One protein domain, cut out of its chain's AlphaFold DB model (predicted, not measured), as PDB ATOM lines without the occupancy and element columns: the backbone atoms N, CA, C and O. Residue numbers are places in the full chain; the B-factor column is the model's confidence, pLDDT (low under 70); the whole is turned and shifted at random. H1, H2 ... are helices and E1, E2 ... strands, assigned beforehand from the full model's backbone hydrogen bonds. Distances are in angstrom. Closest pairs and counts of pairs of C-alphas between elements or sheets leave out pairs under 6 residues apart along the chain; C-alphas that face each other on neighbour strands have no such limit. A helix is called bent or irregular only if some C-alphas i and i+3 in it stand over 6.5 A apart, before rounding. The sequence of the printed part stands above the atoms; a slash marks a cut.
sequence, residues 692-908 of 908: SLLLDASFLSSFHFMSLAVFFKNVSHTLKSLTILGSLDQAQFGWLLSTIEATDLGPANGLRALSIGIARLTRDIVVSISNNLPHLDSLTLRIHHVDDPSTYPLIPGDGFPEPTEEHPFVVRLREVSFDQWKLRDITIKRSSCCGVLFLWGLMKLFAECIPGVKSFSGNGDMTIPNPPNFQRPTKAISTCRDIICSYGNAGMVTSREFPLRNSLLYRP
ATOM      1  N   SER A 692     149.625 120.089 113.977       97.94
ATOM      2  CA  SER A 692     150.296 118.790 113.976       97.94
ATOM      3  C   SER A 692     149.497 117.765 114.762       97.94
ATOM      4  O   SER A 692     149.062 118.023 115.886       97.94
ATOM      5  N   LEU A 693     149.334 116.585 114.177       97.38
ATOM      6  CA  LEU A 693     148.649 115.468 114.797       97.38
ATOM      7  C   LEU A 693     149.504 114.209 114.710       97.38
ATOM      8  O   LEU A 693     149.892 113.784 113.623       97.38
ATOM      9  N   LEU A 694     149.740 113.581 115.855       97.00
ATOM     10  CA  LEU A 694     150.323 112.255 115.958       97.00
ATOM     11  C   LEU A 694     149.289 111.293 116.553       97.00
ATOM     12  O   LEU A 694     148.770 111.536 117.641       97.00
ATOM     13  N   LEU A 695     149.013 110.199 115.844       94.88
ATOM     14  CA  LEU A 695     148.089 109.136 116.239       94.88
ATOM     15  C   LEU A 695     148.791 107.781 116.243       94.88
ATOM     16  O   LEU A 695     149.711 107.549 115.467       94.88
ATOM     17  N   ASP A 696     148.320 106.853 117.062       91.38
ATOM     18  CA  ASP A 696     148.619 105.429 116.919       91.38
ATOM     19  C   ASP A 696     147.748 104.761 115.831       91.38
ATOM     20  O   ASP A 696     146.573 105.087 115.669       91.38
ATOM     21  N   ALA A 697     148.299 103.806 115.080       89.56
ATOM     22  CA  ALA A 697     147.601 103.061 114.029       89.56
ATOM     23  C   ALA A 697     146.371 102.313 114.554       89.56
ATOM     24  O   ALA A 697     145.421 102.087 113.805       89.56
ATOM     25  N   SER A 698     146.354 101.957 115.840       84.38
ATOM     26  CA  SER A 698     145.190 101.348 116.488       84.38
ATOM     27  C   SER A 698     143.929 102.225 116.442       84.38
ATOM     28  O   SER A 698     142.819 101.683 116.397       84.38
ATOM     29  N   PHE A 699     144.069 103.555 116.342       82.62
ATOM     30  CA  PHE A 699     142.940 104.474 116.141       82.62
ATOM     31  C   PHE A 699     142.309 104.374 114.751       82.62
ATOM     32  O   PHE A 699     141.201 104.862 114.556       82.62
ATOM     33  N   LEU A 700     142.981 103.733 113.789       83.06
ATOM     34  CA  LEU A 700     142.464 103.523 112.434       83.06
ATOM     35  C   LEU A 700     141.748 102.175 112.279       83.06
ATOM     36  O   LEU A 700     141.554 101.684 111.168       83.06
ATOM     37  N   SER A 701     141.363 101.542 113.388       80.25
ATOM     38  CA  SER A 701     140.456 100.396 113.351       80.25
ATOM     39  C   SER A 701     139.062 100.814 112.855       80.25
ATOM     40  O   SER A 701     138.635 101.962 113.010       80.25
ATOM     41  N   SER A 702     138.336  99.873 112.243       68.19
ATOM     42  CA  SER A 702     137.082 100.117 111.509       68.19
ATOM     43  C   SER A 702     136.004 100.881 112.292       68.19
ATOM     44  O   SER A 702     135.200 101.589 111.688       68.19
ATOM     45  N   PHE A 703     135.997 100.791 113.623       68.62
ATOM     46  CA  PHE A 703     134.998 101.428 114.485       68.62
ATOM     47  C   PHE A 703     135.105 102.957 114.557       68.62
ATOM     48  O   PHE A 703     134.103 103.625 114.805       68.62
ATOM     49  N   HIS A 704     136.284 103.533 114.312       74.00
ATOM     50  CA  HIS A 704     136.508 104.972 114.494       74.00
ATOM     51  C   HIS A 704     136.418 105.785 113.206       74.00
ATOM     52  O   HIS A 704     136.451 107.017 113.277       74.00
ATOM     53  N   PHE A 705     136.247 105.130 112.051       80.81
ATOM     54  CA  PHE A 705     136.293 105.777 110.740       80.81
ATOM     55  C   PHE A 705     135.455 107.043 110.685       80.81
ATOM     56  O   PHE A 705     135.991 108.135 110.495       80.81
ATOM     57  N   MET A 706     134.141 106.891 110.831       86.88
ATOM     58  CA  MET A 706     133.216 107.988 110.561       86.88
ATOM     59  C   MET A 706     133.516 109.183 111.460       86.88
ATOM     60  O   MET A 706     133.488 110.326 111.011       86.88
ATOM     61  N   SER A 707     133.913 108.909 112.704       91.06
ATOM     62  CA  SER A 707     134.303 109.948 113.647       91.06
ATOM     63  C   SER A 707     135.593 110.670 113.240       91.06
ATOM     64  O   SER A 707     135.655 111.896 113.337       91.06
ATOM     65  N   LEU A 708     136.602 109.946 112.736       91.56
ATOM     66  CA  LEU A 708     137.866 110.547 112.309       91.56
ATOM     67  C   LEU A 708     137.703 111.335 111.007       91.56
ATOM     68  O   LEU A 708     138.310 112.389 110.869       91.56
ATOM     69  N   ALA A 709     136.838 110.888 110.094       92.44
ATOM     70  CA  ALA A 709     136.500 111.634 108.885       92.44
ATOM     71  C   ALA A 709     135.866 112.993 109.213       92.44
ATOM     72  O   ALA A 709     136.285 114.025 108.688       92.44
ATOM     73  N   VAL A 710     134.901 113.016 110.138       93.38
ATOM     74  CA  VAL A 710     134.296 114.269 110.620       93.38
ATOM     75  C   VAL A 710     135.353 115.165 111.269       93.38
ATOM     76  O   VAL A 710     135.410 116.361 110.984       93.38
ATOM     77  N   PHE A 711     136.230 114.597 112.092       94.62
ATOM     78  CA  PHE A 711     137.310 115.345 112.725       94.62
ATOM     79  C   PHE A 711     138.301 115.940 111.719       94.62
ATOM     80  O   PHE A 711     138.591 117.132 111.779       94.62
ATOM     81  N   PHE A 712     138.774 115.143 110.764       94.62
ATOM     82  CA  PHE A 712     139.660 115.571 109.685       94.62
ATOM     83  C   PHE A 712     139.044 116.691 108.859       94.62
ATOM     84  O   PHE A 712     139.712 117.693 108.618       94.62
ATOM     85  N   LYS A 713     137.747 116.610 108.550       93.19
ATOM     86  CA  LYS A 713     137.020 117.717 107.922       93.19
ATOM     87  C   LYS A 713     137.076 119.000 108.754       93.19
ATOM     88  O   LYS A 713     137.259 120.080 108.202       93.19
ATOM     89  N   ASN A 714     136.943 118.894 110.075       92.38
ATOM     90  CA  ASN A 714     136.955 120.053 110.969       92.38
ATOM     91  C   ASN A 714     138.340 120.709 111.074       92.38
ATOM     92  O   ASN A 714     138.420 121.927 111.234       92.38
ATOM     93  N   VAL A 715     139.420 119.928 110.983       95.12
ATOM     94  CA  VAL A 715     140.803 120.427 111.107       95.12
ATOM     95  C   VAL A 715     141.510 120.611 109.764       95.12
ATOM     96  O   VAL A 715     142.679 120.981 109.735       95.12
ATOM     97  N   SER A 716     140.832 120.385 108.637       93.62
ATOM     98  CA  SER A 716     141.485 120.301 107.324       93.62
ATOM     99  C   SER A 716     142.197 121.577 106.881       93.62
ATOM    100  O   SER A 716     143.215 121.523 106.197       93.62
ATOM    101  N   HIS A 717     141.701 122.735 107.313       93.56
ATOM    102  CA  HIS A 717     142.277 124.040 107.002       93.56
ATOM    103  C   HIS A 717     143.549 124.353 107.811       93.56
ATOM    104  O   HIS A 717     144.436 125.066 107.324       93.56
ATOM    105  N   THR A 718     143.677 123.796 109.018       95.62
ATOM    106  CA  THR A 718     144.794 124.064 109.933       95.62
ATOM    107  C   THR A 718     145.825 122.947 109.994       95.62
ATOM    108  O   THR A 718     147.009 123.257 110.131       95.62
ATOM    109  N   LEU A 719     145.433 121.687 109.801       96.81
ATOM    110  CA  LEU A 719     146.324 120.536 109.927       96.81
ATOM    111  C   LEU A 719     147.379 120.523 108.812       96.81
ATOM    112  O   LEU A 719     147.066 120.380 107.631       96.81
ATOM    113  N   LYS A 720     148.655 120.668 109.187       96.81
ATOM    114  CA  LYS A 720     149.803 120.667 108.263       96.81
ATOM    115  C   LYS A 720     150.677 119.428 108.391       96.81
ATOM    116  O   LYS A 720     151.330 119.078 107.411       96.81
ATOM    117  N   SER A 721     150.688 118.755 109.538       97.75
ATOM    118  CA  SER A 721     151.471 117.537 109.754       97.75
ATOM    119  C   SER A 721     150.625 116.418 110.354       97.75
ATOM    120  O   SER A 721     149.920 116.636 111.336       97.75
ATOM    121  N   LEU A 722     150.716 115.223 109.774       97.56
ATOM    122  CA  LEU A 722     150.058 114.012 110.254       97.56
ATOM    123  C   LEU A 722     151.096 112.901 110.409       97.56
ATOM    124  O   LEU A 722     151.775 112.531 109.453       97.56
ATOM    125  N   THR A 723     151.200 112.347 111.611       97.56
ATOM    126  CA  THR A 723     152.045 111.195 111.922       97.56
ATOM    127  C   THR A 723     151.189 110.055 112.451       97.56
ATOM    128  O   THR A 723     150.454 110.231 113.412       97.56
ATOM    129  N   ILE A 724     151.319 108.869 111.868       96.38
ATOM    130  CA  ILE A 724     150.682 107.646 112.348       96.38
ATOM    131  C   ILE A 724     151.779 106.680 112.805       96.38
ATOM    132  O   ILE A 724     152.643 106.265 112.027       96.38
ATOM    133  N   LEU A 725     151.781 106.369 114.099       91.81
ATOM    134  CA  LEU A 725     152.650 105.381 114.730       91.81
ATOM    135  C   LEU A 725     152.121 103.972 114.467       91.81
ATOM    136  O   LEU A 725     150.922 103.769 114.399       91.81
ATOM    137  N   GLY A 726     153.004 102.983 114.356       90.25
ATOM    138  CA  GLY A 726     152.615 101.617 113.994       90.25
ATOM    139  C   GLY A 726     152.599 101.379 112.482       90.25
ATOM    140  O   GLY A 726     153.033 102.228 111.704       90.25
ATOM    141  N   SER A 727     152.186 100.177 112.081       90.25
ATOM    142  CA  SER A 727     152.115  99.755 110.680       90.25
ATOM    143  C   SER A 727     150.655  99.596 110.282       90.25
ATOM    144  O   SER A 727     149.914  98.900 110.971       90.25
ATOM    145  N   LEU A 728     150.259 100.252 109.196       93.44
ATOM    146  CA  LEU A 728     148.939 100.129 108.601       93.44
ATOM    147  C   LEU A 728     148.908  98.927 107.663       93.44
ATOM    148  O   LEU A 728     149.828  98.726 106.855       93.44
ATOM    149  N   ASP A 729     147.838  98.144 107.761       89.56
ATOM    150  CA  ASP A 729     147.485  97.201 106.708       89.56
ATOM    151  C   ASP A 729     146.923  97.938 105.474       89.56
ATOM    152  O   ASP A 729     146.708  99.156 105.476       89.56
ATOM    153  N   GLN A 730     146.709  97.201 104.383       88.25
ATOM    154  CA  GLN A 730     146.237  97.783 103.125       88.25
ATOM    155  C   GLN A 730     144.826  98.383 103.235       88.25
ATOM    156  O   GLN A 730     144.547  99.393 102.590       88.25
ATOM    157  N   ALA A 731     143.948  97.799 104.057       89.56
ATOM    158  CA  ALA A 731     142.583  98.280 104.237       89.56
ATOM    159  C   ALA A 731     142.567  99.590 105.039       89.56
ATOM    160  O   ALA A 731     141.953 100.562 104.607       89.56
ATOM    161  N   GLN A 732     143.304  99.645 106.151       91.31
ATOM    162  CA  GLN A 732     143.489 100.844 106.971       91.31
ATOM    163  C   GLN A 732     144.147 101.976 106.181       91.31
ATOM    164  O   GLN A 732     143.772 103.140 106.317       91.31
ATOM    165  N   PHE A 733     145.124 101.646 105.337       93.62
ATOM    166  CA  PHE A 733     145.785 102.626 104.490       93.62
ATOM    167  C   PHE A 733     144.849 103.190 103.410       93.62
ATOM    168  O   PHE A 733     144.745 104.409 103.272       93.62
ATOM    169  N   GLY A 734     144.142 102.324 102.674       92.88
ATOM    170  CA  GLY A 734     143.171 102.761 101.664       92.88
ATOM    171  C   GLY A 734     142.080 103.635 102.280       92.88
ATOM    172  O   GLY A 734     141.771 104.709 101.773       92.88
ATOM    173  N   TRP A 735     141.594 103.226 103.448       91.12
ATOM    174  CA  TRP A 735     140.647 103.979 104.252       91.12
ATOM    175  C   TRP A 735     141.133 105.392 104.619       91.12
ATOM    176  O   TRP A 735     140.396 106.375 104.470       91.12
ATOM    177  N   LEU A 736     142.377 105.502 105.096       94.38
ATOM    178  CA  LEU A 736     142.972 106.778 105.478       94.38
ATOM    179  C   LEU A 736     143.004 107.727 104.281       94.38
ATOM    180  O   LEU A 736     142.630 108.891 104.411       94.38
ATOM    181  N   LEU A 737     143.420 107.225 103.117       93.44
ATOM    182  CA  LEU A 737     143.477 108.021 101.897       93.44
ATOM    183  C   LEU A 737     142.096 108.463 101.426       93.44
ATOM    184  O   LEU A 737     141.920 109.650 101.175       93.44
ATOM    185  N   SER A 738     141.104 107.568 101.394       91.88
ATOM    186  CA  SER A 738     139.726 107.943 101.046       91.88
ATOM    187  C   SER A 738     139.158 108.992 102.003       91.88
ATOM    188  O   SER A 738     138.402 109.874 101.602       91.88
ATOM    189  N   THR A 739     139.543 108.935 103.279       91.56
ATOM    190  CA  THR A 739     139.140 109.939 104.267       91.56
ATOM    191  C   THR A 739     139.811 111.286 104.004       91.56
ATOM    192  O   THR A 739     139.151 112.320 104.054       91.56
ATOM    193  N   ILE A 740     141.110 111.299 103.701       91.81
ATOM    194  CA  ILE A 740     141.850 112.517 103.329       91.81
ATOM    195  C   ILE A 740     141.250 113.154 102.069       91.81
ATOM    196  O   ILE A 740     141.063 114.372 102.029       91.81
ATOM    197  N   GLU A 741     140.906 112.332 101.080       90.19
ATOM    198  CA  GLU A 741     140.262 112.748  99.833       90.19
ATOM    199  C   GLU A 741     138.903 113.411 100.099       90.19
ATOM    200  O   GLU A 741     138.639 114.508  99.615       90.19
ATOM    201  N   ALA A 742     138.070 112.799 100.945       89.94
ATOM    202  CA  ALA A 742     136.719 113.277 101.242       89.94
ATOM    203  C   ALA A 742     136.651 114.524 102.149       89.94
ATOM    204  O   ALA A 742     135.578 115.112 102.299       89.94
ATOM    205  N   THR A 743     137.747 114.909 102.813       87.62
ATOM    206  CA  THR A 743     137.746 115.927 103.888       87.62
ATOM    207  C   THR A 743     138.418 117.248 103.508       87.62
ATOM    208  O   THR A 743     138.692 118.070 104.384       87.62
ATOM    209  N   ASP A 744     138.689 117.468 102.218       85.56
ATOM    210  CA  ASP A 744     139.441 118.616 101.679       85.56
ATOM    211  C   ASP A 744     140.846 118.796 102.295       85.56
ATOM    212  O   ASP A 744     141.494 119.827 102.098       85.56
ATOM    213  N   LEU A 745     141.342 117.788 103.022       85.75
ATOM    214  CA  LEU A 745     142.696 117.735 103.589       85.75
ATOM    215  C   LEU A 745     143.778 117.588 102.516       85.75
ATOM    216  O   LEU A 745     144.956 117.830 102.789       85.75
ATOM    217  N   GLY A 746     143.366 117.183 101.315       76.81
ATOM    218  CA  GLY A 746     144.201 117.022 100.135       76.81
ATOM    219  C   GLY A 746     144.555 118.353  99.444       76.81
ATOM    220  O   GLY A 746     145.127 119.242 100.076       76.81
ATOM    221  N   PRO A 747     144.292 118.531  98.136       68.44
ATOM    222  CA  PRO A 747     144.951 119.564  97.323       68.44
ATOM    223  C   PRO A 747     144.714 121.018  97.764       68.44
ATOM    224  O   PRO A 747     145.586 121.861  97.579       68.44
ATOM    225  N   ALA A 748     143.552 121.345  98.333       70.75
ATOM    226  CA  ALA A 748     143.149 122.739  98.542       70.75
ATOM    227  C   ALA A 748     143.692 123.359  99.844       70.75
ATOM    228  O   ALA A 748     144.140 124.504  99.846       70.75
ATOM    229  N   ASN A 749     143.705 122.604 100.946       67.75
ATOM    230  CA  ASN A 749     143.984 123.134 102.289       67.75
ATOM    231  C   ASN A 749     145.314 122.619 102.886       67.75
ATOM    232  O   ASN A 749     145.616 122.815 104.067       67.75
ATOM    233  N   GLY A 750     146.141 122.034 102.015       72.94
ATOM    234  CA  GLY A 750     146.701 120.699 102.198       72.94
ATOM    235  C   GLY A 750     147.677 120.430 103.336       72.94
ATOM    236  O   GLY A 750     148.501 121.267 103.729       72.94
ATOM    237  N   LEU A 751     147.603 119.178 103.783       95.12
ATOM    238  CA  LEU A 751     148.618 118.485 104.562       95.12
ATOM    239  C   LEU A 751     149.997 118.622 103.887       95.12
ATOM    240  O   LEU A 751     150.160 118.303 102.709       95.12
ATOM    241  N   ARG A 752     150.998 119.100 104.632       96.31
ATOM    242  CA  ARG A 752     152.365 119.349 104.138       96.31
ATOM    243  C   ARG A 752     153.355 118.270 104.541       96.31
ATOM    244  O   ARG A 752     154.323 118.048 103.823       96.31
ATOM    245  N   ALA A 753     153.121 117.584 105.652       97.88
ATOM    246  CA  ALA A 753     153.983 116.509 106.120       97.88
ATOM    247  C   ALA A 753     153.164 115.275 106.505       97.88
ATOM    248  O   ALA A 753     152.209 115.379 107.275       97.88
ATOM    249  N   LEU A 754     153.567 114.109 106.001       97.69
ATOM    250  CA  LEU A 754     152.947 112.823 106.312       97.69
ATOM    251  C   LEU A 754     154.019 111.843 106.789       97.69
ATOM    252  O   LEU A 754     154.987 111.586 106.076       97.69
ATOM    253  N   SER A 755     153.837 111.252 107.969       97.94
ATOM    254  CA  SER A 755     154.645 110.126 108.439       97.94
ATOM    255  C   SER A 755     153.761 108.929 108.750       97.94
ATOM    256  O   SER A 755     152.908 109.015 109.620       97.94
ATOM    257  N   ILE A 756     153.973 107.802 108.077       97.62
ATOM    258  CA  ILE A 756     153.156 106.593 108.250       97.62
ATOM    259  C   ILE A 756     154.023 105.340 108.220       97.62
ATOM    260  O   ILE A 756     155.082 105.317 107.588       97.62
ATOM    261  N   GLY A 757     153.576 104.283 108.897       96.25
ATOM    262  CA  GLY A 757     154.091 102.939 108.676       96.25
ATOM    263  C   GLY A 757     153.138 102.109 107.830       96.25
ATOM    264  O   GLY A 757     151.933 102.175 108.028       96.25
ATOM    265  N   ILE A 758     153.673 101.311 106.913       95.31
ATOM    266  CA  ILE A 758     152.924 100.386 106.055       95.31
ATOM    267  C   ILE A 758     153.648  99.042 106.024       95.31
ATOM    268  O   ILE A 758     154.878  98.984 105.964       95.31
ATOM    269  N   ALA A 759     152.907  97.940 106.107       91.25
ATOM    270  CA  ALA A 759     153.531  96.619 106.161       91.25
ATOM    271  C   ALA A 759     154.214  96.272 104.828       91.25
ATOM    272  O   ALA A 759     155.333  95.755 104.798       91.25
ATOM    273  N   ARG A 760     153.548  96.602 103.721       94.06
ATOM    274  CA  ARG A 760     153.986  96.300 102.359       94.06
ATOM    275  C   ARG A 760     153.907  97.565 101.522       94.06
ATOM    276  O   ARG A 760     152.847  98.173 101.446       94.06
ATOM    277  N   LEU A 761     155.023  97.969 100.927       96.56
ATOM    278  CA  LEU A 761     155.086  99.068  99.974       96.56
ATOM    279  C   LEU A 761     154.874  98.511  98.564       96.56
ATOM    280  O   LEU A 761     155.724  97.781  98.062       96.56
ATOM    281  N   THR A 762     153.757  98.873  97.940       96.06
ATOM    282  CA  THR A 762     153.438  98.551  96.541       96.06
ATOM    283  C   THR A 762     153.438  99.820  95.692       96.06
ATOM    284  O   THR A 762     153.366 100.933  96.221       96.06
ATOM    285  N   ARG A 763     153.488  99.672  94.362       95.88
ATOM    286  CA  ARG A 763     153.323 100.798  93.428       95.88
ATOM    287  C   ARG A 763     152.007 101.543  93.669       95.88
ATOM    288  O   ARG A 763     152.005 102.771  93.708       95.88
ATOM    289  N   ASP A 764     150.913 100.812  93.864       95.44
ATOM    290  CA  ASP A 764     149.576 101.396  94.017       95.44
ATOM    291  C   ASP A 764     149.487 102.304  95.241       95.44
ATOM    292  O   ASP A 764     148.841 103.348  95.190       95.44
ATOM    293  N   ILE A 765     150.193 101.959  96.321       95.62
ATOM    294  CA  ILE A 765     150.303 102.814  97.506       95.62
ATOM    295  C   ILE A 765     150.985 104.137  97.150       95.62
ATOM    296  O   ILE A 765     150.470 105.190  97.513       95.62
ATOM    297  N   VAL A 766     152.097 104.111  96.407       96.88
ATOM    298  CA  VAL A 766     152.814 105.334  96.002       96.88
ATOM    299  C   VAL A 766     151.935 106.224  95.124       96.88
ATOM    300  O   VAL A 766     151.800 107.412  95.413       96.88
ATOM    301  N   VAL A 767     151.280 105.639  94.116       96.50
ATOM    302  CA  VAL A 767     150.344 106.346  93.223       96.50
ATOM    303  C   VAL A 767     149.163 106.931  94.000       96.50
ATOM    304  O   VAL A 767     148.745 108.065  93.765       96.50
ATOM    305  N   SER A 768     148.637 106.189  94.971       95.88
ATOM    306  CA  SER A 768     147.521 106.665  95.784       95.88
ATOM    307  C   SER A 768     147.932 107.847  96.666       95.88
ATOM    308  O   SER A 768     147.166 108.802  96.782       95.88
ATOM    309  N   ILE A 769     149.144 107.849  97.240       96.25
ATOM    310  CA  ILE A 769     149.659 109.007  97.994       96.25
ATOM    311  C   ILE A 769     149.843 110.207  97.063       96.25
ATOM    312  O   ILE A 769     149.386 111.297  97.402       96.25
ATOM    313  N   SER A 770     150.478 110.027  95.899       96.19
ATOM    314  CA  SER A 770     150.769 111.140  94.987       96.19
ATOM    315  C   SER A 770     149.502 111.827  94.483       96.19
ATOM    316  O   SER A 770     149.457 113.054  94.413       96.19
ATOM    317  N   ASN A 771     148.462 111.045  94.177       93.88
ATOM    318  CA  ASN A 771     147.198 111.564  93.659       93.88
ATOM    319  C   ASN A 771     146.389 112.293  94.740       93.88
ATOM    320  O   ASN A 771     145.837 113.357  94.479       93.88
ATOM    321  N   ASN A 772     146.349 111.747  95.959       93.88
ATOM    322  CA  ASN A 772     145.565 112.322  97.055       93.88
ATOM    323  C   ASN A 772     146.269 113.492  97.760       93.88
ATOM    324  O   ASN A 772     145.613 114.367  98.326       93.88
ATOM    325  N   LEU A 773     147.605 113.529  97.731       95.56
ATOM    326  CA  LEU A 773     148.427 114.517  98.435       95.56
ATOM    327  C   LEU A 773     149.465 115.181  97.504       95.56
ATOM    328  O   LEU A 773     150.665 115.173  97.800       95.56
ATOM    329  N   PRO A 774     149.038 115.838  96.406       94.88
ATOM    330  CA  PRO A 774     149.953 116.401  95.408       94.88
ATOM    331  C   PRO A 774     150.791 117.580  95.935       94.88
ATOM    332  O   PRO A 774     151.758 118.000  95.299       94.88
ATOM    333  N   HIS A 775     150.424 118.163  97.081       95.00
ATOM    334  CA  HIS A 775     151.105 119.310  97.704       95.00
ATOM    335  C   HIS A 775     151.867 118.958  98.985       95.00
ATOM    336  O   HIS A 775     152.250 119.860  99.733       95.00
ATOM    337  N   LEU A 776     152.080 117.663  99.227       96.50
ATOM    338  CA  LEU A 776     152.911 117.190 100.322       96.50
ATOM    339  C   LEU A 776     154.345 117.695 100.130       96.50
ATOM    340  O   LEU A 776     154.913 117.504  99.062       96.50
ATOM    341  N   ASP A 777     154.921 118.326 101.150       96.75
ATOM    342  CA  ASP A 777     156.299 118.822 101.142       96.75
ATOM    343  C   ASP A 777     157.277 117.777 101.712       96.75
ATOM    344  O   ASP A 777     158.402 117.679 101.224       96.75
ATOM    345  N   SER A 778     156.861 116.979 102.707       98.19
ATOM    346  CA  SER A 778     157.681 115.925 103.330       98.19
ATOM    347  C   SER A 778     156.910 114.617 103.541       98.19
ATOM    348  O   SER A 778     155.781 114.614 104.042       98.19
ATOM    349  N   LEU A 779     157.537 113.490 103.194       98.31
ATOM    350  CA  LEU A 779     156.985 112.144 103.352       98.31
ATOM    351  C   LEU A 779     157.952 111.243 104.122       98.31
ATOM    352  O   LEU A 779     159.078 111.013 103.693       98.31
ATOM    353  N   THR A 780     157.491 110.657 105.227       98.38
ATOM    354  CA  THR A 780     158.231 109.640 105.985       98.38
ATOM    355  C   THR A 780     157.498 108.299 105.979       98.38
ATOM    356  O   THR A 780     156.486 108.140 106.659       98.38
ATOM    357  N   LEU A 781     158.051 107.299 105.295       98.00
ATOM    358  CA  LEU A 781     157.522 105.937 105.228       98.00
ATOM    359  C   LEU A 781     158.312 104.983 106.131       98.00
ATOM    360  O   LEU A 781     159.542 104.917 106.062       98.00
ATOM    361  N   ARG A 782     157.604 104.207 106.958       97.00
ATOM    362  CA  ARG A 782     158.160 103.062 107.699       97.00
ATOM    363  C   ARG A 782     157.665 101.771 107.062       97.00
ATOM    364  O   ARG A 782     156.477 101.488 107.142       97.00
ATOM    365  N   ILE A 783     158.549 101.004 106.434       96.00
ATOM    366  CA  ILE A 783     158.153  99.828 105.647       96.00
ATOM    367  C   ILE A 783     158.796  98.548 106.173       96.00
ATOM    368  O   ILE A 783     159.909  98.584 106.704       96.00
ATOM    369  N   HIS A 784     158.114  97.413 106.008       90.25
ATOM    370  CA  HIS A 784     158.701  96.093 106.267       90.25
ATOM    371  C   HIS A 784     159.109  95.399 104.968       90.25
ATOM    372  O   HIS A 784     160.259  94.966 104.848       90.25
ATOM    373  N   HIS A 785     158.195  95.362 103.997       92.38
ATOM    374  CA  HIS A 785     158.387  94.718 102.702       92.38
ATOM    375  C   HIS A 785     158.148  95.691 101.547       92.38
ATOM    376  O   HIS A 785     157.384  96.648 101.677       92.38
ATOM    377  N   VAL A 786     158.770  95.402 100.413       94.06
ATOM    378  CA  VAL A 786     158.385  95.881  99.087       94.06
ATOM    379  C   VAL A 786     157.669  94.723  98.403       94.06
ATOM    380  O   VAL A 786     158.157  93.596  98.451       94.06
ATOM    381  N   ASP A 787     156.504  94.981  97.827       93.31
ATOM    382  CA  ASP A 787     155.649  93.945  97.252       93.31
ATOM    383  C   ASP A 787     155.223  94.340  95.831       93.31
ATOM    384  O   ASP A 787     155.025  95.521  95.525       93.31
ATOM    385  N   ASP A 788     155.106  93.346  94.958       92.12
ATOM    386  CA  ASP A 788     154.589  93.494  93.602       92.12
ATOM    387  C   ASP A 788     153.775  92.242  93.240       92.12
ATOM    388  O   ASP A 788     154.264  91.140  93.472       92.12
ATOM    389  N   PRO A 789     152.582  92.370  92.622       88.75
ATOM    390  CA  PRO A 789     151.715  91.233  92.291       88.75
ATOM    391  C   PRO A 789     152.377  90.087  91.514       88.75
ATOM    392  O   PRO A 789     151.859  88.975  91.514       88.75
ATOM    393  N   SER A 790     153.480  90.355  90.807       88.19
ATOM    394  CA  SER A 790     154.192  89.357  90.003       88.19
ATOM    395  C   SER A 790     155.352  88.667  90.724       88.19
ATOM    396  O   SER A 790     155.950  87.753  90.159       88.19
ATOM    397  N   THR A 791     155.679  89.069  91.957       87.94
ATOM    398  CA  THR A 791     156.838  88.558  92.703       87.94
ATOM    399  C   THR A 791     156.549  88.353  94.181       87.94
ATOM    400  O   THR A 791     155.594  88.887  94.730       87.94
ATOM    401  N   TYR A 792     157.403  87.583  94.850       84.06
ATOM    402  CA  TYR A 792     157.325  87.429  96.298       84.06
ATOM    403  C   TYR A 792     157.725  88.723  97.027       84.06
ATOM    404  O   TYR A 792     158.644  89.407  96.571       84.06
ATOM    405  N   PRO A 793     157.117  89.026  98.192       88.12
ATOM    406  CA  PRO A 793     157.504  90.171  99.005       88.12
ATOM    407  C   PRO A 793     159.000  90.162  99.347       88.12
ATOM    408  O   PRO A 793     159.537  89.190  99.892       88.12
ATOM    409  N   LEU A 794     159.664  91.282  99.082       90.88
ATOM    410  CA  LEU A 794     161.085  91.492  99.327       90.88
ATOM    411  C   LEU A 794     161.290  92.347 100.582       90.88
ATOM    412  O   LEU A 794     160.616  93.350 100.792       90.88
ATOM    413  N   ILE A 795     162.256  91.987 101.421       90.56
ATOM    414  CA  ILE A 795     162.731  92.790 102.552       90.56
ATOM    415  C   ILE A 795     163.860  93.697 102.020       90.56
ATOM    416  O   ILE A 795     164.959  93.198 101.784       90.56
ATOM    417  N   PRO A 796     163.648  95.014 101.813       91.56
ATOM    418  CA  PRO A 796     164.626  95.888 101.141       91.56
ATOM    419  C   PRO A 796     165.871  96.195 101.998       91.56
ATOM    420  O   PRO A 796     165.747  96.491 103.181       91.56
ATOM    421  N   GLY A 797     167.077  96.149 101.439       89.31
ATOM    422  CA  GLY A 797     168.306  96.613 102.109       89.31
ATOM    423  C   GLY A 797     168.426  98.138 102.112       89.31
ATOM    424  O   GLY A 797     167.564  98.824 101.561       89.31
ATOM    425  N   ASP A 798     169.494  98.691 102.687       89.88
ATOM    426  CA  ASP A 798     169.727 100.138 102.600       89.88
ATOM    427  C   ASP A 798     170.154 100.600 101.202       89.88
ATOM    428  O   ASP A 798     169.784 101.701 100.799       89.88
ATOM    429  N   GLY A 799     170.850  99.745 100.451       88.50
ATOM    430  CA  GLY A 799     171.188  99.949  99.040       88.50
ATOM    431  C   GLY A 799     170.086  99.577  98.041       88.50
ATOM    432  O   GLY A 799     170.224  99.892  96.866       88.50
ATOM    433  N   PHE A 800     168.987  98.939  98.468       90.12
ATOM    434  CA  PHE A 800     167.937  98.490  97.541       90.12
ATOM    435  C   PHE A 800     167.243  99.682  96.853       90.12
ATOM    436  O   PHE A 800     166.764 100.550  97.582       90.12
ATOM    437  N   PRO A 801     167.095  99.710  95.511       89.44
ATOM    438  CA  PRO A 801     167.497  98.665  94.565       89.44
ATOM    439  C   PRO A 801     168.985  98.727  94.176       89.44
ATOM    440  O   PRO A 801     169.479  99.763  93.736       89.44
ATOM    441  N   GLU A 802     169.685  97.595  94.299       79.88
ATOM    442  CA  GLU A 802     171.043  97.425  93.764       79.88
ATOM    443  C   GLU A 802     170.996  97.041  92.271       79.88
ATOM    444  O   GLU A 802     170.023  96.431  91.827       79.88
ATOM    445  N   PRO A 803     172.024  97.386  91.475       66.62
ATOM    446  CA  PRO A 803     171.966  97.367  90.008       66.62
ATOM    447  C   PRO A 803     171.943  95.979  89.344       66.62
ATOM    448  O   PRO A 803     171.934  95.909  88.120       66.62
ATOM    449  N   THR A 804     171.984  94.876  90.092       55.03
ATOM    450  CA  THR A 804     172.239  93.550  89.509       55.03
ATOM    451  C   THR A 804     171.003  92.853  88.939       55.03
ATOM    452  O   THR A 804     171.158  92.135  87.959       55.03
ATOM    453  N   GLU A 805     169.794  93.093  89.466       71.69
ATOM    454  CA  GLU A 805     168.522  92.620  88.881       71.69
ATOM    455  C   GLU A 805     167.378  93.594  89.230       71.69
ATOM    456  O   GLU A 805     167.116  93.870  90.404       71.69
ATOM    457  N   GLU A 806     166.687  94.141  88.221       83.06
ATOM    458  CA  GLU A 806     165.590  95.090  88.453       83.06
ATOM    459  C   GLU A 806     164.327  94.365  88.934       83.06
ATOM    460  O   GLU A 806     163.577  93.772  88.161       83.06
ATOM    461  N   HIS A 807     164.077  94.427  90.242       91.25
ATOM    462  CA  HIS A 807     162.851  93.914  90.852       91.25
ATOM    463  C   HIS A 807     161.600  94.543  90.191       91.25
ATOM    464  O   HIS A 807     161.588  95.761  90.003       91.25
ATOM    465  N   PRO A 808     160.506  93.801  89.911       94.38
ATOM    466  CA  PRO A 808     159.344  94.328  89.176       94.38
ATOM    467  C   PRO A 808     158.710  95.584  89.773       94.38
ATOM    468  O   PRO A 808     158.329  96.484  89.030       94.38
ATOM    469  N   PHE A 809     158.684  95.707  91.105       95.12
ATOM    470  CA  PHE A 809     158.329  96.961  91.784       95.12
ATOM    471  C   PHE A 809     159.115  98.178  91.254       95.12
ATOM    472  O   PHE A 809     158.527  99.227  91.024       95.12
ATOM    473  N   VAL A 810     160.432  98.046  91.059       95.69
ATOM    474  CA  VAL A 810     161.335  99.123  90.611       95.69
ATOM    475  C   VAL A 810     161.030  99.501  89.167       95.69
ATOM    476  O   VAL A 810     160.849 100.682  88.879       95.69
ATOM    477  N   VAL A 811     160.924  98.498  88.288       95.31
ATOM    478  CA  VAL A 811     160.576  98.682  86.870       95.31
ATOM    479  C   VAL A 811     159.249  99.430  86.761       95.31
ATOM    480  O   VAL A 811     159.180 100.506  86.174       95.31
ATOM    481  N   ARG A 812     158.212  98.925  87.436       95.38
ATOM    482  CA  ARG A 812     156.869  99.512  87.403       95.38
ATOM    483  C   ARG A 812     156.780 100.879  88.059       95.38
ATOM    484  O   ARG A 812     155.892 101.644  87.696       95.38
ATOM    485  N   LEU A 813     157.624 101.173  89.047       95.81
ATOM    486  CA  LEU A 813     157.661 102.498  89.660       95.81
ATOM    487  C   LEU A 813     158.276 103.524  88.700       95.81
ATOM    488  O   LEU A 813     157.741 104.621  88.592       95.81
ATOM    489  N   ARG A 814     159.328 103.152  87.956       95.94
ATOM    490  CA  ARG A 814     159.966 104.007  86.936       95.94
ATOM    491  C   ARG A 814     159.095 104.264  85.709       95.94
ATOM    492  O   ARG A 814     159.256 105.287  85.055       95.94
ATOM    493  N   GLU A 815     158.164 103.364  85.404       95.75
ATOM    494  CA  GLU A 815     157.159 103.565  84.349       95.75
ATOM    495  C   GLU A 815     156.177 104.710  84.658       95.75
ATOM    496  O   GLU A 815     155.449 105.149  83.767       95.75
ATOM    497  N   VAL A 816     156.123 105.192  85.906       95.50
ATOM    498  CA  VAL A 816     155.210 106.254  86.342       95.50
ATOM    499  C   VAL A 816     155.992 107.538  86.608       95.50
ATOM    500  O   VAL A 816     156.868 107.573  87.467       95.50
ATOM    501  N   SER A 817     155.628 108.617  85.911       91.19
ATOM    502  CA  SER A 817     156.130 109.957  86.225       91.19
ATOM    503  C   SER A 817     155.249 110.641  87.271       91.19
ATOM    504  O   SER A 817     154.025 110.699  87.115       91.19
ATOM    505  N   PHE A 818     155.862 111.203  88.317       95.88
ATOM    506  CA  PHE A 818     155.174 111.928  89.391       95.88
ATOM    507  C   PHE A 818     155.376 113.452  89.302       95.88
ATOM    508  O   PHE A 818     155.532 114.127  90.319       95.88
ATOM    509  N   ASP A 819     155.354 114.021  88.092       94.56
ATOM    510  CA  ASP A 819     155.676 115.439  87.829       94.56
ATOM    511  C   ASP A 819     154.816 116.452  88.601       94.56
ATOM    512  O   ASP A 819     155.250 117.564  88.902       94.56
ATOM    513  N   GLN A 820     153.577 116.083  88.925       93.25
ATOM    514  CA  GLN A 820     152.650 116.958  89.648       93.25
ATOM    515  C   GLN A 820     152.880 116.956  91.164       93.25
ATOM    516  O   GLN A 820     152.353 117.823  91.871       93.25
ATOM    517  N   TRP A 821     153.654 115.998  91.679       95.62
ATOM    518  CA  TRP A 821     153.859 115.831  93.107       95.62
ATOM    519  C   TRP A 821     154.957 116.772  93.614       95.62
ATOM    520  O   TRP A 821     156.131 116.644  93.274       95.62
ATOM    521  N   LYS A 822     154.584 117.727  94.474       95.31
ATOM    522  CA  LYS A 822     155.489 118.768  95.004       95.31
ATOM    523  C   LYS A 822     156.379 118.303  96.169       95.31
ATOM    524  O   LYS A 822     156.878 119.148  96.913       95.31
ATOM    525  N   LEU A 823     156.584 116.994  96.320       97.38
ATOM    526  CA  LEU A 823     157.354 116.401  97.411       97.38
ATOM    527  C   LEU A 823     158.798 116.898  97.397       97.38
ATOM    528  O   LEU A 823     159.499 116.665  96.423       97.38
ATOM    529  N   ARG A 824     159.247 117.563  98.467       97.81
ATOM    530  CA  ARG A 824     160.609 118.120  98.580       97.81
ATOM    531  C   ARG A 824     161.540 117.240  99.397       97.81
ATOM    532  O   ARG A 824     162.729 117.181  99.094       97.81
ATOM    533  N   ASP A 825     161.014 116.593 100.428       98.44
ATOM    534  CA  ASP A 825     161.777 115.754 101.345       98.44
ATOM    535  C   ASP A 825     161.161 114.359 101.459       98.44
ATOM    536  O   ASP A 825     159.946 114.210 101.608       98.44
ATOM    537  N   ILE A 826     162.007 113.333 101.407       98.31
ATOM    538  CA  ILE A 826     161.577 111.952 101.589       98.31
ATOM    539  C   ILE A 826     162.462 111.221 102.596       98.31
ATOM    540  O   ILE A 826     163.687 111.325 102.599       98.31
ATOM    541  N   THR A 827     161.813 110.443 103.454       98.19
ATOM    542  CA  THR A 827     162.449 109.529 104.396       98.19
ATOM    543  C   THR A 827     161.810 108.157 104.257       98.19
ATOM    544  O   THR A 827     160.635 107.988 104.566       98.19
ATOM    545  N   ILE A 828     162.572 107.145 103.855       97.69
ATOM    546  CA  ILE A 828     162.103 105.755 103.859       97.69
ATOM    547  C   ILE A 828     162.978 104.977 104.830       97.69
ATOM    548  O   ILE A 828     164.204 104.969 104.710       97.69
ATOM    549  N   LYS A 829     162.357 104.345 105.825       96.38
ATOM    550  CA  LYS A 829     163.068 103.597 106.861       96.38
ATOM    551  C   LYS A 829     162.367 102.295 107.221       96.38
ATOM    552  O   LYS A 829     161.171 102.132 107.006       96.38
ATOM    553  N   ARG A 830     163.109 101.369 107.815       93.00
ATOM    554  CA  ARG A 830     162.605 100.109 108.361       93.00
ATOM    555  C   ARG A 830     163.056  99.944 109.804       93.00
ATOM    556  O   ARG A 830     164.203 100.225 110.139       93.00
ATOM    557  N   SER A 831     162.175  99.407 110.642       86.19
ATOM    558  CA  SER A 831     162.563  98.870 111.946       86.19
ATOM    559  C   SER A 831     163.263  97.523 111.764       86.19
ATOM    560  O   SER A 831     162.670  96.568 111.267       86.19
ATOM    561  N   SER A 832     164.526  97.442 112.162       79.12
ATOM    562  CA  SER A 832     165.296  96.204 112.260       79.12
ATOM    563  C   SER A 832     165.558  95.888 113.732       79.12
ATOM    564  O   SER A 832     165.532  96.772 114.588       79.12
ATOM    565  N   CYS A 833     165.855  94.628 114.050       72.50
ATOM    566  CA  CYS A 833     166.249  94.250 115.410       72.50
ATOM    567  C   CYS A 833     167.543  94.946 115.879       72.50
ATOM    568  O   CYS A 833     167.792  95.030 117.075       72.50
ATOM    569  N   CYS A 834     168.334  95.489 114.947       71.12
ATOM    570  CA  CYS A 834     169.543  96.257 115.235       71.12
ATOM    571  C   CYS A 834     169.320  97.790 115.216       71.12
ATOM    572  O   CYS A 834     170.291  98.538 115.238       71.12
ATOM    573  N   GLY A 835     168.069  98.270 115.157       81.50
ATOM    574  CA  GLY A 835     167.726  99.697 115.147       81.50
ATOM    575  C   GLY A 835     166.939 100.133 113.908       81.50
ATOM    576  O   GLY A 835     166.380  99.314 113.179       81.50
ATOM    577  N   VAL A 836     166.878 101.441 113.672       87.44
ATOM    578  CA  VAL A 836     166.238 102.013 112.479       87.44
ATOM    579  C   VAL A 836     167.219 101.952 111.306       87.44
ATOM    580  O   VAL A 836     168.352 102.411 111.421       87.44
ATOM    581  N   LEU A 837     166.784 101.373 110.188       89.94
ATOM    582  CA  LEU A 837     167.530 101.297 108.935       89.94
ATOM    583  C   LEU A 837     166.928 102.285 107.935       89.94
ATOM    584  O   LEU A 837     165.770 102.127 107.557       89.94
ATOM    585  N   PHE A 838     167.689 103.282 107.496       94.44
ATOM    586  CA  PHE A 838     167.294 104.156 106.393       94.44
ATOM    587  C   PHE A 838     167.556 103.448 105.062       94.44
ATOM    588  O   PHE A 838     168.634 102.893 104.846       94.44
ATOM    589  N   LEU A 839     166.555 103.455 104.183       95.25
ATOM    590  CA  LEU A 839     166.569 102.766 102.895       95.25
ATOM    591  C   LEU A 839     166.972 103.757 101.795       95.25
ATOM    592  O   LEU A 839     166.129 104.265 101.055       95.25
ATOM    593  N   TRP A 840     168.264 104.091 101.745       95.25
ATOM    594  CA  TRP A 840     168.824 105.123 100.863       95.25
ATOM    595  C   TRP A 840     168.621 104.837  99.377       95.25
ATOM    596  O   TRP A 840     168.286 105.759  98.636       95.25
ATOM    597  N   GLY A 841     168.749 103.580  98.947       94.88
ATOM    598  CA  GLY A 841     168.471 103.185  97.567       94.88
ATOM    599  C   GLY A 841     167.018 103.459  97.170       94.88
ATOM    600  O   GLY A 841     166.772 104.005  96.098       94.88
ATOM    601  N   LEU A 842     166.054 103.202  98.062       96.19
ATOM    602  CA  LEU A 842     164.642 103.496  97.811       96.19
ATOM    603  C   LEU A 842     164.394 105.001  97.776       96.19
ATOM    604  O   LEU A 842     163.658 105.468  96.917       96.19
ATOM    605  N   MET A 843     165.021 105.773  98.666       97.81
ATOM    606  CA  MET A 843     164.920 107.237  98.622       97.81
ATOM    607  C   MET A 843     165.477 107.800  97.308       97.81
ATOM    608  O   MET A 843     164.850 108.668  96.704       97.81
ATOM    609  N   LYS A 844     166.595 107.250  96.816       96.44
ATOM    610  CA  LYS A 844     167.165 107.597  95.510       96.44
ATOM    611  C   LYS A 844     166.236 107.213  94.356       96.44
ATOM    612  O   LYS A 844     165.977 108.054  93.505       96.44
ATOM    613  N   LEU A 845     165.682 105.998  94.362       95.94
ATOM    614  CA  LEU A 845     164.703 105.553  93.364       95.94
ATOM    615  C   LEU A 845     163.482 106.484  93.318       95.94
ATOM    616  O   LEU A 845     163.014 106.847  92.243       95.94
ATOM    617  N   PHE A 846     162.975 106.902  94.477       97.19
ATOM    618  CA  PHE A 846     161.869 107.855  94.544       97.19
ATOM    619  C   PHE A 846     162.271 109.230  94.002       97.19
ATOM    620  O   PHE A 846     161.482 109.833  93.288       97.19
ATOM    621  N   ALA A 847     163.485 109.713  94.277       96.94
ATOM    622  CA  ALA A 847     163.978 110.967  93.703       96.94
ATOM    623  C   ALA A 847     164.163 110.903  92.175       96.94
ATOM    624  O   ALA A 847     163.966 111.909  91.502       96.94
ATOM    625  N   GLU A 848     164.492 109.731  91.618       95.75
ATOM    626  CA  GLU A 848     164.521 109.508  90.163       95.75
ATOM    627  C   GLU A 848     163.117 109.636  89.544       95.75
ATOM    628  O   GLU A 848     162.979 110.182  88.452       95.75
ATOM    629  N   CYS A 849     162.078 109.168  90.245       96.81
ATOM    630  CA  CYS A 849     160.696 109.170  89.744       96.81
ATOM    631  C   CYS A 849     159.913 110.455  90.101       96.81
ATOM    632  O   CYS A 849     158.876 110.734  89.498       96.81
ATOM    633  N   ILE A 850     160.373 111.225  91.096       97.19
ATOM    634  CA  ILE A 850     159.690 112.404  91.650       97.19
ATOM    635  C   ILE A 850     160.633 113.619  91.567       97.19
ATOM    636  O   ILE A 850     161.400 113.869  92.504       97.19
ATOM    637  N   PRO A 851     160.553 114.438  90.498       94.88
ATOM    638  CA  PRO A 851     161.492 115.545  90.261       94.88
ATOM    639  C   PRO A 851     161.528 116.623  91.357       94.88
ATOM    640  O   PRO A 851     162.473 117.410  91.439       94.88
ATOM    641  N   GLY A 852     160.485 116.701  92.190       95.88
ATOM    642  CA  GLY A 852     160.402 117.651  93.298       95.88
ATOM    643  C   GLY A 852     161.370 117.365  94.450       95.88
ATOM    644  O   GLY A 852     161.689 118.297  95.199       95.88
ATOM    645  N   VAL A 853     161.833 116.116  94.600       97.94
ATOM    646  CA  VAL A 853     162.610 115.670  95.763       97.94
ATOM    647  C   VAL A 853     164.004 116.289  95.724       97.94
ATOM    648  O   VAL A 853     164.745 116.157  94.755       97.94
ATOM    649  N   LYS A 854     164.362 116.993  96.800       97.50
ATOM    650  CA  LYS A 854     165.635 117.715  96.953       97.50
ATOM    651  C   LYS A 854     166.347 117.413  98.268       97.50
ATOM    652  O   LYS A 854     167.483 117.843  98.443       97.50
ATOM    653  N   SER A 855     165.691 116.705  99.183       97.44
ATOM    654  CA  SER A 855     166.204 116.389 100.512       97.44
ATOM    655  C   SER A 855     165.900 114.941 100.885       97.44
ATOM    656  O   SER A 855     164.807 114.436 100.614       97.44
ATOM    657  N   PHE A 856     166.866 114.285 101.527       97.62
ATOM    658  CA  PHE A 856     166.685 112.991 102.173       97.62
ATOM    659  C   PHE A 856     166.775 113.125 103.687       97.62
ATOM    660  O   PHE A 856     167.683 113.769 104.213       97.62
ATOM    661  N   SER A 857     165.871 112.450 104.402       92.00
ATOM    662  CA  SER A 857     165.892 112.381 105.869       92.00
ATOM    663  C   SER A 857     165.904 113.750 106.573       92.00
ATOM    664  O   SER A 857     166.425 113.860 107.685       92.00
ATOM    665  N   GLY A 858     165.355 114.796 105.946       91.69
ATOM    666  CA  GLY A 858     165.356 116.157 106.480       91.69
ATOM    667  C   GLY A 858     166.717 116.861 106.464       91.69
ATOM    668  O   GLY A 858     166.849 117.906 107.099       91.69
ATOM    669  N   ASN A 859     167.727 116.331 105.764       89.62
ATOM    670  CA  ASN A 859     169.079 116.907 105.741       89.62
ATOM    671  C   ASN A 859     169.178 118.214 104.933       89.62
ATOM    672  O   ASN A 859     170.171 118.928 105.044       89.62
ATOM    673  N   GLY A 860     168.168 118.537 104.121       92.88
ATOM    674  CA  GLY A 860     168.179 119.698 103.229       92.88
ATOM    675  C   GLY A 860     168.912 119.459 101.906       92.88
ATOM    676  O   GLY A 860     168.921 120.344 101.054       92.88
ATOM    677  N   ASP A 861     169.481 118.268 101.717       94.06
ATOM    678  CA  ASP A 861     170.137 117.822 100.493       94.06
ATOM    679  C   ASP A 861     169.923 116.313 100.262       94.06
ATOM    680  O   ASP A 861     169.400 115.593 101.117       94.06
ATOM    681  N   MET A 862     170.297 115.828  99.076       96.44
ATOM    682  CA  MET A 862     170.214 114.407  98.702       96.44
ATOM    683  C   MET A 862     171.508 113.639  99.015       96.44
ATOM    684  O   MET A 862     171.756 112.569  98.452       96.44
ATOM    685  N   THR A 863     172.376 114.184  99.872       93.94
ATOM    686  CA  THR A 863     173.675 113.569 100.146       93.94
ATOM    687  C   THR A 863     173.476 112.363 101.052       93.94
ATOM    688  O   THR A 863     173.037 112.475 102.196       93.94
ATOM    689  N   ILE A 864     173.809 111.180 100.540       92.69
ATOM    690  CA  ILE A 864     173.799 109.953 101.334       92.69
ATOM    691  C   ILE A 864     175.043 109.981 102.239       92.69
ATOM    692  O   ILE A 864     176.156 110.123 101.722       92.69
ATOM    693  N   PRO A 865     174.895 109.861 103.572       88.00
ATOM    694  CA  PRO A 865     176.039 109.785 104.476       88.00
ATOM    695  C   PRO A 865     176.980 108.639 104.074       88.00
ATOM    696  O   PRO A 865     176.511 107.592 103.643       88.00
ATOM    697  N   ASN A 866     178.296 108.818 104.222       82.81
ATOM    698  CA  ASN A 866     179.283 107.785 103.887       82.81
ATOM    699  C   ASN A 866     180.160 107.397 105.095       82.81
ATOM    700  O   ASN A 866     181.065 108.175 105.417       82.81
ATOM    701  N   PRO A 867     179.970 106.206 105.706       83.31
ATOM    702  CA  PRO A 867     179.019 105.148 105.328       83.31
ATOM    703  C   PRO A 867     177.528 105.472 105.553       83.31
ATOM    704  O   PRO A 867     177.178 106.179 106.500       83.31
ATOM    705  N   PRO A 868     176.614 104.910 104.739       80.75
ATOM    706  CA  PRO A 868     175.181 105.006 104.996       80.75
ATOM    707  C   PRO A 868     174.840 104.311 106.320       80.75
ATOM    708  O   PRO A 868     175.478 103.332 106.701       80.75
ATOM    709  N   ASN A 869     173.836 104.817 107.044       81.38
ATOM    710  CA  ASN A 869     173.402 104.240 108.327       81.38
ATOM    711  C   ASN A 869     174.515 104.160 109.400       81.38
ATOM    712  O   ASN A 869     174.632 103.170 110.120       81.38
ATOM    713  N   PHE A 870     175.292 105.240 109.567       64.62
ATOM    714  CA  PHE A 870     176.328 105.405 110.607       64.62
ATOM    715  C   PHE A 870     175.915 105.007 112.040       64.62
ATOM    716  O   PHE A 870     176.779 104.743 112.872       64.62
ATOM    717  N   GLN A 871     174.614 104.971 112.340       55.78
ATOM    718  CA  GLN A 871     174.050 104.581 113.634       55.78
ATOM    719  C   GLN A 871     173.790 103.074 113.751       55.78
ATOM    720  O   GLN A 871     172.788 102.663 114.339       55.78
ATOM    721  N   ARG A 872     174.678 102.212 113.245       53.88
ATOM    722  CA  ARG A 872     174.700 100.847 113.781       53.88
ATOM    723  C   ARG A 872     175.070 100.995 115.261       53.88
ATOM    724  O   ARG A 872     176.126 101.575 115.521       53.88
ATOM    725  N   PRO A 873     174.246 100.562 116.236       52.06
ATOM    726  CA  PRO A 873     174.611 100.682 117.639       52.06
ATOM    727  C   PRO A 873     175.959  99.988 117.825       52.06
ATOM    728  O   PRO A 873     176.054  98.767 117.714       52.06
ATOM    729  N   THR A 874     177.019 100.759 118.078       44.91
ATOM    730  CA  THR A 874     178.366 100.230 118.346       44.91
ATOM    731  C   THR A 874     178.390  99.379 119.621       44.91
ATOM    732  O   THR A 874     179.352  98.662 119.870       44.91
ATOM    733  N   LYS A 875     177.285  99.391 120.380       44.09
ATOM    734  CA  LYS A 875     176.925  98.448 121.437       44.09
ATOM    735  C   LYS A 875     175.577  97.788 121.135       44.09
ATOM    736  O   LYS A 875     174.553  98.134 121.718       44.09
ATOM    737  N   ALA A 876     175.554  96.842 120.205       39.47
ATOM    738  CA  ALA A 876     174.451  95.894 120.147       39.47
ATOM    739  C   ALA A 876     174.482  95.054 121.435       39.47
ATOM    740  O   ALA A 876     175.461  94.353 121.692       39.47
ATOM    741  N   ILE A 877     173.430  95.131 122.256       40.81
ATOM    742  CA  ILE A 877     173.191  94.156 123.327       40.81
ATOM    743  C   ILE A 877     173.254  92.765 122.683       40.81
ATOM    744  O   ILE A 877     172.634  92.515 121.647       40.81
ATOM    745  N   SER A 878     174.028  91.867 123.286       40.59
ATOM    746  CA  SER A 878     174.446  90.552 122.779       40.59
ATOM    747  C   SER A 878     173.320  89.512 122.587       40.59
ATOM    748  O   SER A 878     173.586  88.312 122.515       40.59
ATOM    749  N   THR A 879     172.056  89.933 122.462       39.78
ATOM    750  CA  THR A 879     170.873  89.057 122.464       39.78
ATOM    751  C   THR A 879     170.051  89.051 121.171       39.78
ATOM    752  O   THR A 879     168.996  88.421 121.144       39.78
ATOM    753  N   CYS A 880     170.523  89.633 120.061       39.69
ATOM    754  CA  CYS A 880     169.961  89.333 118.732       39.69
ATOM    755  C   CYS A 880     170.413  87.942 118.248       39.69
ATOM    756  O   CYS A 880     171.147  87.801 117.273       39.69
ATOM    757  N   ARG A 881     169.996  86.890 118.955       39.03
ATOM    758  CA  ARG A 881     170.204  85.495 118.558       39.03
ATOM    759  C   ARG A 881     168.844  84.837 118.380       39.03
ATOM    760  O   ARG A 881     168.330  84.252 119.323       39.03
ATOM    761  N   ASP A 882     168.252  85.025 117.191       40.19
ATOM    762  CA  ASP A 882     167.611  83.949 116.396       40.19
ATOM    763  C   ASP A 882     166.602  84.382 115.316       40.19
ATOM    764  O   ASP A 882     165.952  83.533 114.710       40.19
ATOM    765  N   ILE A 883     166.579  85.661 114.935       42.66
ATOM    766  CA  ILE A 883     165.930  86.132 113.698       42.66
ATOM    767  C   ILE A 883     166.986  86.908 112.900       42.66
ATOM    768  O   ILE A 883     167.738  87.682 113.490       42.66
ATOM    769  N   ILE A 884     167.117  86.644 111.593       46.03
ATOM    770  CA  ILE A 884     168.106  87.292 110.711       46.03
ATOM    771  C   ILE A 884     167.984  88.813 110.877       46.03
ATOM    772  O   ILE A 884     166.971  89.398 110.497       46.03
ATOM    773  N   CYS A 885     169.002  89.461 111.457       51.25
ATOM    774  CA  CYS A 885     169.056  90.919 111.484       51.25
ATOM    775  C   CYS A 885     169.299  91.409 110.052       51.25
ATOM    776  O   CYS A 885     170.430  91.394 109.580       51.25
ATOM    777  N   SER A 886     168.253  91.857 109.358       54.25
ATOM    778  CA  SER A 886     168.329  92.434 108.008       54.25
ATOM    779  C   SER A 886     168.854  93.879 108.011       54.25
ATOM    780  O   SER A 886     168.386  94.733 107.265       54.25
ATOM    781  N   TYR A 887     169.784  94.223 108.903       56.03
ATOM    782  CA  TYR A 887     170.381  95.560 108.903       56.03
ATOM    783  C   TYR A 887     171.385  95.659 107.745       56.03
ATOM    784  O   TYR A 887     172.366  94.920 107.740       56.03
ATOM    785  N   GLY A 888     171.122  96.531 106.767       49.31
ATOM    786  CA  GLY A 888     171.958  96.744 105.574       49.31
ATOM    787  C   GLY A 888     171.556  95.908 104.350       49.31
ATOM    788  O   GLY A 888     171.369  96.458 103.277       49.31
ATOM    789  N   ASN A 889     171.296  94.605 104.491       55.34
ATOM    790  CA  ASN A 889     171.117  93.735 103.313       55.34
ATOM    791  C   ASN A 889     169.645  93.510 102.915       55.34
ATOM    792  O   ASN A 889     168.769  93.370 103.777       55.34
ATOM    793  N   ALA A 890     169.384  93.433 101.604       46.44
ATOM    794  CA  ALA A 890     168.100  93.002 101.049       46.44
ATOM    795  C   ALA A 890     167.944  91.466 101.128       46.44
ATOM    796  O   ALA A 890     168.938  90.745 101.077       46.44
ATOM    797  N   GLY A 891     166.716  90.943 101.240       49.12
ATOM    798  CA  GLY A 891     166.457  89.493 101.226       49.12
ATOM    799  C   GLY A 891     165.008  89.124 100.887       49.12
ATOM    800  O   GLY A 891     164.095  89.896 101.158       49.12
ATOM    801  N   MET A 892     164.778  87.950 100.287       38.94
ATOM    802  CA  MET A 892     163.430  87.442  99.962       38.94
ATOM    803  C   MET A 892     162.801  86.683 101.142       38.94
ATOM    804  O   MET A 892     163.505  86.003 101.892       38.94
ATOM    805  N   VAL A 893     161.474  86.766 101.299       40.22
ATOM    806  CA  VAL A 893     160.719  85.976 102.289       40.22
ATOM    807  C   VAL A 893     160.389  84.600 101.705       40.22
ATOM    808  O   VAL A 893     159.680  84.512 100.708       40.22
ATOM    809  N   THR A 894     160.861  83.517 102.327       34.22
ATOM    810  CA  THR A 894     160.406  82.155 102.002       34.22
ATOM    811  C   THR A 894     159.139  81.813 102.800       34.22
ATOM    812  O   THR A 894     158.984  82.196 103.957       34.22
ATOM    813  N   SER A 895     158.196  81.138 102.145       26.91
ATOM    814  CA  SER A 895     156.755  81.026 102.436       26.91
ATOM    815  C   SER A 895     156.322  80.234 103.689       26.91
ATOM    816  O   SER A 895     155.405  79.417 103.622       26.91
ATOM    817  N   ARG A 896     156.900  80.486 104.869       30.80
ATOM    818  CA  ARG A 896     156.286  80.063 106.146       30.80
ATOM    819  C   ARG A 896     155.762  81.289 106.888       30.80
ATOM    820  O   ARG A 896     156.536  82.168 107.254       30.80
ATOM    821  N   GLU A 897     154.439  81.352 107.038       27.70
ATOM    822  CA  GLU A 897     153.686  82.448 107.653       27.70
ATOM    823  C   GLU A 897     154.324  82.911 108.971       27.70
ATOM    824  O   GLU A 897     154.401  82.174 109.952       27.70
ATOM    825  N   PHE A 898     154.786  84.162 108.993       30.08
ATOM    826  CA  PHE A 898     155.113  84.863 110.226       30.08
ATOM    827  C   PHE A 898     153.808  85.424 110.802       30.08
ATOM    828  O   PHE A 898     153.229  86.318 110.178       30.08
ATOM    829  N   PRO A 899     153.335  84.991 111.984       27.86
ATOM    830  CA  PRO A 899     152.296  85.737 112.663       27.86
ATOM    831  C   PRO A 899     152.881  87.086 113.088       27.86
ATOM    832  O   PRO A 899     153.849  87.168 113.850       27.86
ATOM    833  N   LEU A 900     152.279  88.146 112.550       33.59
ATOM    834  CA  LEU A 900     152.483  89.541 112.918       33.59
ATOM    835  C   LEU A 900     152.281  89.698 114.431       33.59
ATOM    836  O   LEU A 900     151.159  89.831 114.916       33.59
ATOM    837  N   ARG A 901     153.367  89.701 115.210       27.20
ATOM    838  CA  ARG A 901     153.310  90.256 116.564       27.20
ATOM    839  C   ARG A 901     153.374  91.776 116.464       27.20
ATOM    840  O   ARG A 901     154.445  92.353 116.289       27.20
ATOM    841  N   ASN A 902     152.220  92.405 116.672       29.75
ATOM    842  CA  ASN A 902     152.101  93.747 117.241       29.75
ATOM    843  C   ASN A 902     152.834  93.780 118.594       29.75
ATOM    844  O   ASN A 902     152.224  93.515 119.624       29.75
ATOM    845  N   SER A 903     154.159  93.963 118.611       30.75
ATOM    846  CA  SER A 903     154.958  94.331 119.800       30.75
ATOM    847  C   SER A 903     156.465  94.287 119.517       30.75
ATOM    848  O   SER A 903     157.218  93.501 120.085       30.75
ATOM    849  N   LEU A 904     156.944  95.223 118.702       28.50
ATOM    850  CA  LEU A 904     158.161  95.947 119.068       28.50
ATOM    851  C   LEU A 904     157.696  97.326 119.532       28.50
ATOM    852  O   LEU A 904     157.736  98.295 118.781       28.50
ATOM    853  N   LEU A 905     157.164  97.372 120.760       28.09
ATOM    854  CA  LEU A 905     156.935  98.620 121.481       28.09
ATOM    855  C   LEU A 905     158.298  99.291 121.654       28.09
ATOM    856  O   LEU A 905     159.061  98.973 122.565       28.09
ATOM    857  N   TYR A 906     158.617 100.198 120.738       28.92
ATOM    858  CA  TYR A 906     159.623 101.216 120.965       28.92
ATOM    859  C   TYR A 906     159.119 102.057 122.146       28.92
ATOM    860  O   TYR A 906     158.095 102.728 122.035       28.92
ATOM    861  N   ARG A 907     159.813 102.005 123.288       24.27
ATOM    862  CA  ARG A 907     159.830 103.165 124.183       24.27
ATOM    863  C   ARG A 907     160.678 104.225 123.463       24.27
ATOM    864  O   ARG A 907     161.801 103.878 123.096       24.27
ATOM    865  N   PRO A 908     160.157 105.433 123.194       25.56
ATOM    866  CA  PRO A 908     160.989 106.542 122.739       25.56
ATOM    867  C   PRO A 908     162.052 106.903 123.780       25.56
ATOM    868  O   PRO A 908     161.795 106.689 124.993       25.56
TER     869      PRO A 908
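Overview. This is residues 692 to 908 of the 908 residues of the protein "Predicted protein" of Laccaria bicolor (strain S238N-H82 / ATCC MYA-4686) (UniProt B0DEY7). The chain winds in turns of strand then helix, setting E1, E2, E3, E4 and E6 side by side as a wall, with H3, H4, H5 and H6 along one side of it and H2 farther out, packed on H3. E5 and E7 fold back as hairpin strands, and a long tail, residues 850 to 908, loops loosely past E7. The printed part has 217 residues, with six named helices and seven named strands that follow each other along the chain as E1, H1, H2, E2, H3, E3, H4, E4, E5, H5, E6, E7 and H6; the one sheet is branched, twisted and mixed, and E4 has E3 on one side and both E5 and E6 on the other side. The class is mixed, helices and strands, with under half of the residues in named elements; the whole is compact, with a radius of gyration of the C-alphas of 17.4 A and spans of 48 by 36 by 35 A.

Arrangement. Start at edge strand E1, residues 692 to 696, parallel to E2, residues 721 to 725; N 693 and O 721 are 2.9 A apart. Between them in the chain, H1, residues 697 to 700, is on the sheet, only just over E2 with 3 C-alphas, and H2, residues 702 to 715, is not on it. H2 touches H3, residues 730 to 742, at a shallow tilt of 30 degrees; the closest C-alphas, of Ala 709 and Thr 739, are 5.6 A apart. H3 only grazes the sheet with residues 730 to 733. E3, residues 753 to 761, is parallel to E2, with N 755 and O 722 2.8 A apart. H4, residues 763 to 772, is on the sheet and touches residues 737 to 741 of H3 alone, closest at C-alphas 741 and 772, 6.0 A. E4, residues 778 to 788, is parallel to E3, with N 780 and O 754 2.8 A apart. E1-E2, E2-E3 and E3-E4 make strand-helix-strand units, parallel neighbours with helices between, each crossover right-handed. E4 bends by 90 degrees at residue 784; its residues 786 to 788 pair with E5, residues 791 to 795, a hairpin with N 786 and O 794 2.8 A apart. Its residues 778 to 782 pair with parallel E6, residues 825 to 832; N 781 and O 827 are 2.8 A apart. E6 and E7, residues 835 to 838, form a hairpin, N 830 and O 837 2.8 A apart. H5, residues 808 to 814, touches H6, residues 840 to 849, on the same face; their closest C-alphas, 814 and 849, are 5.9 A apart. Every O i to N i+4 pair is within hydrogen-bond range in H3, H4, H5 and H6, and 8 of 10 in H2; H1 is too short for one.

Along the chain. Find C-alpha 692 at (150.296, 118.790, 113.976), where E1 begins. E4 spans 24.6 A, E6 22.7 A, H2 20.7 A; H2 is irregular, C-alphas 703 and 706 being 7.8 A apart. H6 ends at C-alpha 849, (160.696, 109.170, 89.744).

Size, cuts and confidence. The farthest C-alphas, of Ala 748 and Ser 878, are 51.0 A apart. The printed part has no cut; the E5 to H5 link is long. Look for pLDDT under 70 at residues 702 to 703, 747, 749, 803 to 804 and 870 to 908.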